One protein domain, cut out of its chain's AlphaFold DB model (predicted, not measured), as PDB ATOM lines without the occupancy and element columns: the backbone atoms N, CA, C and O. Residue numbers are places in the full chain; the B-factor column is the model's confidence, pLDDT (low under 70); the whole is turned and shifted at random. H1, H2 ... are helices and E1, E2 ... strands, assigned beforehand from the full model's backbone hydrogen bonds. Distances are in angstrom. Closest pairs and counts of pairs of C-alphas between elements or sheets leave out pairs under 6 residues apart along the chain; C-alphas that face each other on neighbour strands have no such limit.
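What this domain is: This is residues 19 to 82 of the 82 residues of the protein "Protein" of Escherichia coli (UniProt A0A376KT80). A small three-stranded sheet has one long helix, H1, slantwise over one face, packed mainly on E3 through residues 59 to 69, while residues 74 to 82 stick out. The 64 printed residues run E1, E2, E3, H1, mixed in class: two layers, helix over an antiparallel meander, each strand beside the one before. The outline is elongated, 39 by 22 by 18 A, only just compact, close to loose, with a radius of gyration of the C-alphas of 12.7 A.

How they stand to each other: Inner strand E2, residues 31 to 35, forms antiparallel hairpins with E1, residues 24 to 28 (N 26 and O 33, 2.8 A), and E3, residues 50 to 52 (N 34 and O 51, 2.8 A). H1, residues 59 to 80, is on the sheet at a height of 10.8 A, at 37 degrees to E3 on the local plane. The closest C-alphas of E3 and H1 are Ala 52 and Ala 62, 5.0 A. Every O i to N i+4 pair in H1 is within hydrogen-bond range.

Where its parts are: E1 begins at C-alpha 24 (-170.459, 117.519, 23.799) and spans 12.4 A, E2 13.5 A, E3 6.6 A. H1 spans 31.2 A, ending at C-alpha 80 (-168.874, 110.564, 3.387).

The domain as a whole: The C-alphas farthest apart, of Leu 54 and Arg 82, are 40.6 A apart. The printed part has no cut. The link E2 to E3 is long, 14 residues. The model's pLDDT is under 70 in residues 19 to 31 and 78 to 82.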
ATOM      1  N   ALA A  19    -171.983 109.814  34.824       56.66
ATOM      2  CA  ALA A  19    -171.150 110.621  33.956       56.66
ATOM      3  C   ALA A  19    -171.155 109.997  32.559       56.66
ATOM      4  O   ALA A  19    -170.309 109.166  32.235       56.66
ATOM      5  N   VAL A  20    -172.143 110.384  31.749       50.53
ATOM      6  CA  VAL A  20    -172.095 110.238  30.300       50.53
ATOM      7  C   VAL A  20    -170.737 110.771  29.878       50.53
ATOM      8  O   VAL A  20    -170.344 111.857  30.316       50.53
ATOM      9  N   HIS A  21    -169.992 109.992  29.092       58.06
ATOM     10  CA  HIS A  21    -168.691 110.438  28.605       58.06
ATOM     11  C   HIS A  21    -168.924 111.709  27.778       58.06
ATOM     12  O   HIS A  21    -169.527 111.667  26.706       58.06
ATOM     13  N   ASN A  22    -168.604 112.861  28.364       54.44
ATOM     14  CA  ASN A  22    -169.186 114.129  27.952       54.44
ATOM     15  C   ASN A  22    -168.354 114.749  26.828       54.44
ATOM     16  O   ASN A  22    -167.548 115.646  27.068       54.44
ATOM     17  N   ASP A  23    -168.536 114.238  25.611       55.19
ATOM     18  CA  ASP A  23    -167.838 114.743  24.425       55.19
ATOM     19  C   ASP A  23    -168.456 116.060  23.920       55.19
ATOM     20  O   ASP A  23    -167.749 116.914  23.390       55.19
ATOM     21  N   GLU A  24    -169.764 116.273  24.132       54.38
ATOM     22  CA  GLU A  24    -170.459 117.519  23.799       54.38
ATOM     23  C   GLU A  24    -171.447 117.948  24.896       54.38
ATOM     24  O   GLU A  24    -172.394 117.241  25.247       54.38
ATOM     25  N   THR A  25    -171.286 119.181  25.391       58.97
ATOM     26  CA  THR A  25    -172.249 119.826  26.297       58.97
ATOM     27  C   THR A  25    -173.136 120.797  25.518       58.97
ATOM     28  O   THR A  25    -172.650 121.777  24.958       58.97
ATOM     29  N   SER A  26    -174.453 120.569  25.515       58.91
ATOM     30  CA  SER A  26    -175.437 121.450  24.875       58.91
ATOM     31  C   SER A  26    -176.249 122.228  25.913       58.91
ATOM     32  O   SER A  26    -177.198 121.720  26.525       58.91
ATOM     33  N   ILE A  27    -175.923 123.511  26.069       57.44
ATOM     34  CA  ILE A  27    -176.730 124.464  26.841       57.44
ATOM     35  C   ILE A  27    -177.883 124.930  25.946       57.44
ATOM     36  O   ILE A  27    -177.697 125.716  25.021       57.44
ATOM     37  N   GLY A  28    -179.084 124.409  26.192       57.97
ATOM     38  CA  GLY A  28    -180.289 124.821  25.472       57.97
ATOM     39  C   GLY A  28    -181.096 125.837  26.266       57.97
ATOM     40  O   GLY A  28    -180.901 126.012  27.467       57.97
ATOM     41  N   LYS A  29    -182.091 126.441  25.607       55.47
ATOM     42  CA  LYS A  29    -183.027 127.407  26.209       55.47
ATOM     43  C   LYS A  29    -183.791 126.860  27.433       55.47
ATOM     44  O   LYS A  29    -184.271 127.641  28.242       55.47
ATOM     45  N   PHE A  30    -183.871 125.535  27.574       64.00
ATOM     46  CA  PHE A  30    -184.577 124.832  28.654       64.00
ATOM     47  C   PHE A  30    -183.660 123.932  29.499       64.00
ATOM     48  O   PHE A  30    -184.084 122.898  29.997       64.00
ATOM     49  N   GLY A  31    -182.395 124.315  29.679       68.25
ATOM     50  CA  GLY A  31    -181.480 123.636  30.597       68.25
ATOM     51  C   GLY A  31    -180.419 122.776  29.914       68.25
ATOM     52  O   GLY A  31    -180.309 122.705  28.683       68.25
ATOM     53  N   LEU A  32    -179.600 122.152  30.759       74.94
ATOM     54  CA  LEU A  32    -178.411 121.412  30.356       74.94
ATOM     55  C   LEU A  32    -178.786 120.078  29.716       74.94
ATOM     56  O   LEU A  32    -179.746 119.416  30.128       74.94
ATOM     57  N   ALA A  33    -178.020 119.710  28.703       77.00
ATOM     58  CA  ALA A  33    -177.981 118.368  28.172       77.00
ATOM     59  C   ALA A  33    -176.534 118.005  27.837       77.00
ATOM     60  O   ALA A  33    -175.773 118.849  27.356       77.00
ATOM     61  N   TYR A  34    -176.190 116.754  28.089       74.81
ATOM     62  CA  TYR A  34    -174.886 116.164  27.842       74.81
ATOM     63  C   TYR A  34    -175.070 115.023  26.858       74.81
ATOM     64  O   TYR A  34    -176.076 114.315  26.915       74.81
ATOM     65  N   LYS A  35    -174.139 114.862  25.927       81.50
ATOM     66  CA  LYS A  35    -174.209 113.810  24.917       81.50
ATOM     67  C   LYS A  35    -172.806 113.282  24.651       81.50
ATOM     68  O   LYS A  35    -171.868 114.072  24.536       81.50
ATOM     69  N   SER A  36    -172.673 111.966  24.541       78.50
ATOM     70  CA  SER A  36    -171.441 111.332  24.077       78.50
ATOM     71  C   SER A  36    -171.424 111.230  22.557       78.50
ATOM     72  O   SER A  36    -172.469 111.185  21.899       78.50
ATOM     73  N   ASN A  37    -170.229 111.205  21.976       80.81
ATOM     74  CA  ASN A  37    -170.098 111.059  20.535       80.81
ATOM     75  C   ASN A  37    -170.585 109.669  20.087       80.81
ATOM     76  O   ASN A  37    -170.548 108.705  20.855       80.81
ATOM     77  N   ILE A  38    -171.027 109.539  18.836       82.44
ATOM     78  CA  ILE A  38    -171.459 108.238  18.311       82.44
ATOM     79  C   ILE A  38    -170.229 107.348  18.109       82.44
ATOM     80  O   ILE A  38    -169.402 107.580  17.223       82.44
ATOM     81  N   GLN A  39    -170.123 106.299  18.922       82.12
ATOM     82  CA  GLN A  39    -169.034 105.331  18.880       82.12
ATOM     83  C   GLN A  39    -169.457 104.084  18.105       82.12
ATOM     84  O   GLN A  39    -170.548 103.542  18.294       82.12
ATOM     85  N   ARG A  40    -168.578 103.596  17.227       81.50
ATOM     86  CA  ARG A  40    -168.790 102.322  16.532       81.50
ATOM     87  C   ARG A  40    -168.421 101.177  17.471       81.50
ATOM     88  O   ARG A  40    -167.276 101.081  17.907       81.50
ATOM     89  N   LYS A  41    -169.378 100.303  17.751       80.50
ATOM     90  CA  LYS A  41    -169.168  99.047  18.472       80.50
ATOM     91  C   LYS A  41    -168.803  97.934  17.482       80.50
ATOM     92  O   LYS A  41    -168.780  98.136  16.267       80.50
ATOM     93  N   LEU A  42    -168.491  96.753  18.008       72.06
ATOM     94  CA  LEU A  42    -168.382  95.536  17.202       72.06
ATOM     95  C   LEU A  42    -169.741  95.252  16.521       72.06
ATOM     96  O   LEU A  42    -170.788  95.657  17.029       72.06
ATOM     97  N   ASP A  43    -169.708  94.616  15.349       76.19
ATOM     98  CA  ASP A  43    -170.889  94.189  14.572       76.19
ATOM     99  C   ASP A  43    -171.725  95.291  13.891       76.19
ATOM    100  O   ASP A  43    -172.946  95.183  13.804       76.19
ATOM    101  N   ASN A  44    -171.098  96.359  13.374       74.50
ATOM    102  CA  ASN A  44    -171.800  97.479  12.709       74.50
ATOM    103  C   ASN A  44    -172.851  98.180  13.592       74.50
ATOM    104  O   ASN A  44    -173.679  98.952  13.102       74.50
ATOM    105  N   GLN A  45    -172.805  97.942  14.899       81.44
ATOM    106  CA  GLN A  45    -173.651  98.623  15.859       81.44
ATOM    107  C   GLN A  45    -173.008  99.949  16.248       81.44
ATOM    108  O   GLN A  45    -171.787 100.072  16.362       81.44
ATOM    109  N   TYR A  46    -173.848 100.947  16.475       84.38
ATOM    110  CA  TYR A  46    -173.434 102.266  16.923       84.38
ATOM    111  C   TYR A  46    -174.020 102.522  18.303       84.38
ATOM    112  O   TYR A  46    -175.145 102.116  18.594       84.38
ATOM    113  N   TYR A  47    -173.238 103.172  19.153       85.19
ATOM    114  CA  TYR A  47    -173.594 103.467  20.530       85.19
ATOM    115  C   TYR A  47    -173.409 104.957  20.812       85.19
ATOM    116  O   TYR A  47    -172.418 105.549  20.394       85.19
ATOM    117  N   THR A  48    -174.366 105.555  21.514       85.44
ATOM    118  CA  THR A  48    -174.315 106.939  21.999       85.44
ATOM    119  C   THR A  48    -175.165 107.042  23.259       85.44
ATOM    120  O   THR A  48    -176.111 106.274  23.454       85.44
ATOM    121  N   GLU A  49    -174.813 107.981  24.119       83.88
ATOM    122  CA  GLU A  49    -175.452 108.246  25.397       83.88
ATOM    123  C   GLU A  49    -175.851 109.716  25.437       83.88
ATOM    124  O   GLU A  49    -175.120 110.584  24.962       83.88
ATOM    125  N   ALA A  50    -176.993 110.014  26.047       85.31
ATOM    126  CA  ALA A  50    -177.371 111.385  26.334       85.31
ATOM    127  C   ALA A  50    -177.995 111.486  27.719       85.31
ATOM    128  O   ALA A  50    -178.795 110.644  28.127       85.31
ATOM    129  N   GLU A  51    -177.671 112.568  28.408       82.44
ATOM    130  CA  GLU A  51    -178.317 112.991  29.634       82.44
ATOM    131  C   GLU A  51    -179.016 114.324  29.382       82.44
ATOM    132  O   GLU A  51    -178.466 115.245  28.779       82.44
ATOM    133  N   ALA A  52    -180.251 114.444  29.856       84.31
ATOM    134  CA  ALA A  52    -180.998 115.685  29.773       84.31
ATOM    135  C   ALA A  52    -181.509 116.078  31.155       84.31
ATOM    136  O   ALA A  52    -182.081 115.271  31.891       84.31
ATOM    137  N   SER A  53    -181.328 117.355  31.490       79.50
ATOM    138  CA  SER A  53    -181.843 117.926  32.732       79.50
ATOM    139  C   SER A  53    -183.373 117.844  32.818       79.50
ATOM    140  O   SER A  53    -184.083 117.692  31.819       79.50
ATOM    141  N   LEU A  54    -183.902 117.992  34.037       75.69
ATOM    142  CA  LEU A  54    -185.344 118.033  34.316       75.69
ATOM    143  C   LEU A  54    -186.104 118.997  33.396       75.69
ATOM    144  O   LEU A  54    -187.125 118.620  32.828       75.69
ATOM    145  N   ALA A  55    -185.570 120.201  33.196       77.38
ATOM    146  CA  ALA A  55    -186.186 121.230  32.361       77.38
ATOM    147  C   ALA A  55    -186.212 120.872  30.859       77.38
ATOM    148  O   ALA A  55    -187.036 121.401  30.117       77.38
ATOM    149  N   ARG A  56    -185.382 119.916  30.420       76.44
ATOM    150  CA  ARG A  56    -185.403 119.341  29.067       76.44
ATOM    151  C   ARG A  56    -186.300 118.102  28.934       76.44
ATOM    152  O   ARG A  56    -186.366 117.542  27.847       76.44
ATOM    153  N   GLY A  57    -186.993 117.675  29.994       83.06
ATOM    154  CA  GLY A  57    -187.920 116.534  29.963       83.06
ATOM    155  C   GLY A  57    -187.332 115.196  30.429       83.06
ATOM    156  O   GLY A  57    -187.970 114.161  30.242       83.06
ATOM    157  N   ARG A  58    -186.141 115.187  31.053       81.56
ATOM    158  CA  ARG A  58    -185.425 113.968  31.492       81.56
ATOM    159  C   ARG A  58    -185.308 112.935  30.360       81.56
ATOM    160  O   ARG A  58    -184.536 113.132  29.432       81.56
ATOM    161  N   ILE A  59    -186.090 111.855  30.417       84.56
ATOM    162  CA  ILE A  59    -186.021 110.724  29.483       84.56
ATOM    163  C   ILE A  59    -186.418 111.163  28.071       84.56
ATOM    164  O   ILE A  59    -185.661 110.943  27.132       84.56
ATOM    165  N   SER A  60    -187.549 111.859  27.911       86.81
ATOM    166  CA  SER A  60    -188.021 112.278  26.582       86.81
ATOM    167  C   SER A  60    -187.084 113.295  25.923       86.81
ATOM    168  O   SER A  60    -186.909 113.296  24.704       86.81
ATOM    169  N   GLY A  61    -186.436 114.138  26.733       86.06
ATOM    170  CA  GLY A  61    -185.391 115.053  26.286       86.06
ATOM    171  C   GLY A  61    -184.160 114.320  25.767       86.06
ATOM    172  O   GLY A  61    -183.697 114.611  24.664       86.06
ATOM    173  N   ALA A  62    -183.660 113.354  26.542       84.94
ATOM    174  CA  ALA A  62    -182.513 112.537  26.164       84.94
ATOM    175  C   ALA A  62    -182.795 111.723  24.890       84.94
ATOM    176  O   ALA A  62    -181.997 111.756  23.956       84.94
ATOM    177  N   GLU A  63    -183.965 111.085  24.789       86.94
ATOM    178  CA  GLU A  63    -184.372 110.344  23.589       86.94
ATOM    179  C   GLU A  63    -184.404 111.218  22.332       86.94
ATOM    180  O   GLU A  63    -183.937 110.797  21.274       86.94
ATOM    181  N   ASN A  64    -184.947 112.435  22.425       87.62
ATOM    182  CA  ASN A  64    -184.998 113.350  21.285       87.62
ATOM    183  C   ASN A  64    -183.606 113.802  20.842       87.62
ATOM    184  O   ASN A  64    -183.355 113.925  19.643       87.62
ATOM    185  N   ILE A  65    -182.696 114.030  21.791       86.56
ATOM    186  CA  ILE A  65    -181.303 114.372  21.489       86.56
ATOM    187  C   ILE A  65    -180.635 113.217  20.741       86.56
ATOM    188  O   ILE A  65    -180.084 113.445  19.667       86.56
ATOM    189  N   VAL A  66    -180.747 111.987  21.254       87.88
ATOM    190  CA  VAL A  66    -180.157 110.794  20.624       87.88
ATOM    191  C   VAL A  66    -180.735 110.548  19.229       87.88
ATOM    192  O   VAL A  66    -179.981 110.304  18.291       87.88
ATOM    193  N   LYS A  67    -182.059 110.653  19.053       88.19
ATOM    194  CA  LYS A  67    -182.707 110.458  17.741       88.19
ATOM    195  C   LYS A  67    -182.223 111.474  16.707       88.19
ATOM    196  O   LYS A  67    -181.914 111.092  15.580       88.19
ATOM    197  N   ASN A  68    -182.143 112.749  17.088       87.56
ATOM    198  CA  ASN A  68    -181.662 113.801  16.194       87.56
ATOM    199  C   ASN A  68    -180.186 113.615  15.839       87.56
ATOM    200  O   ASN A  68    -179.813 113.784  14.679       87.56
ATOM    201  N   ASP A  69    -179.360 113.243  16.816       86.31
ATOM    202  CA  ASP A  69    -177.935 113.023  16.593       86.31
ATOM    203  C   ASP A  69    -177.676 111.819  15.682       86.31
ATOM    204  O   ASP A  69    -176.926 111.920  14.713       86.31
ATOM    205  N   ALA A  70    -178.384 110.708  15.913       85.56
ATOM    206  CA  ALA A  70    -178.320 109.530  15.056       85.56
ATOM    207  C   ALA A  70    -178.756 109.848  13.618       85.56
ATOM    208  O   ALA A  70    -178.074 109.467  12.666       85.56
ATOM    209  N   ALA A  71    -179.852 110.595  13.442       87.44
ATOM    210  CA  ALA A  71    -180.310 111.017  12.121       87.44
ATOM    211  C   ALA A  71    -179.257 111.879  11.406       87.44
ATOM    212  O   ALA A  71    -178.947 111.641  10.235       87.44
ATOM    213  N   HIS A  72    -178.665 112.843  12.115       86.50
ATOM    214  CA  HIS A  72    -177.611 113.693  11.571       86.50
ATOM    215  C   HIS A  72    -176.373 112.875  11.180       86.50
ATOM    216  O   HIS A  72    -175.873 113.008  10.062       86.50
ATOM    217  N   PHE A  73    -175.931 111.961  12.045       85.38
ATOM    218  CA  PHE A  73    -174.806 111.069  11.779       85.38
ATOM    219  C   PHE A  73    -175.040 110.181  10.558       85.38
ATOM    220  O   PHE A  73    -174.167 110.097   9.694       85.38
ATOM    221  N   CYS A  74    -176.225 109.577  10.422       83.31
ATOM    222  CA  CYS A  74    -176.580 108.789   9.242       83.31
ATOM    223  C   CYS A  74    -176.491 109.618   7.953       83.31
ATOM    224  O   CYS A  74    -175.918 109.156   6.965       83.31
ATOM    225  N   VAL A  75    -176.991 110.859   7.962       84.50
ATOM    226  CA  VAL A  75    -176.900 111.766   6.805       84.50
ATOM    227  C   VAL A  75    -175.446 112.132   6.497       84.50
ATOM    228  O   VAL A  75    -175.049 112.137   5.331       84.50
ATOM    229  N   THR A  76    -174.626 112.425   7.508       82.06
ATOM    230  CA  THR A  76    -173.203 112.735   7.312       82.06
ATOM    231  C   THR A  76    -172.424 111.532   6.782       82.06
ATOM    232  O   THR A  76    -171.602 111.692   5.884       82.06
ATOM    233  N   GLN A  77    -172.694 110.324   7.280       75.75
ATOM    234  CA  GLN A  77    -172.045 109.097   6.813       75.75
ATOM    235  C   GLN A  77    -172.442 108.758   5.372       75.75
ATOM    236  O   GLN A  77    -171.567 108.474   4.558       75.75
ATOM    237  N   ALA A  78    -173.725 108.888   5.017       63.56
ATOM    238  CA  ALA A  78    -174.189 108.724   3.638       63.56
ATOM    239  C   ALA A  78    -173.514 109.716   2.670       63.56
ATOM    240  O   ALA A  78    -173.286 109.389   1.510       63.56
ATOM    241  N   LYS A  79    -173.148 110.911   3.154       53.78
ATOM    242  CA  LYS A  79    -172.384 111.909   2.388       53.78
ATOM    243  C   LYS A  79    -170.870 111.659   2.364       53.78
ATOM    244  O   LYS A  79    -170.227 112.120   1.432       53.78
ATOM    245  N   LYS A  80    -170.300 110.955   3.349       53.81
ATOM    246  CA  LYS A  80    -168.874 110.564   3.387       53.81
ATOM    247  C   LYS A  80    -168.558 109.320   2.549       53.81
ATOM    248  O   LYS A  80    -167.402 109.109   2.212       53.81
ATOM    249  N   CYS A  81    -169.560 108.501   2.227       45.06
ATOM    250  CA  CYS A  81    -169.428 107.340   1.338       45.06
ATOM    251  C   CYS A  81    -169.539 107.683  -0.165       45.06
ATOM    252  O   CYS A  81    -169.769 106.772  -0.961       45.06
ATOM    253  N   ARG A  82    -169.398 108.957  -0.558       40.09
ATOM    254  CA  ARG A  82    -169.330 109.385  -1.962       40.09
ATOM    255  C   ARG A  82    -167.970 109.982  -2.284       40.09
ATOM    256  O   ARG A  82    -167.475 110.758  -1.440       40.09
TER     257      ARG A  82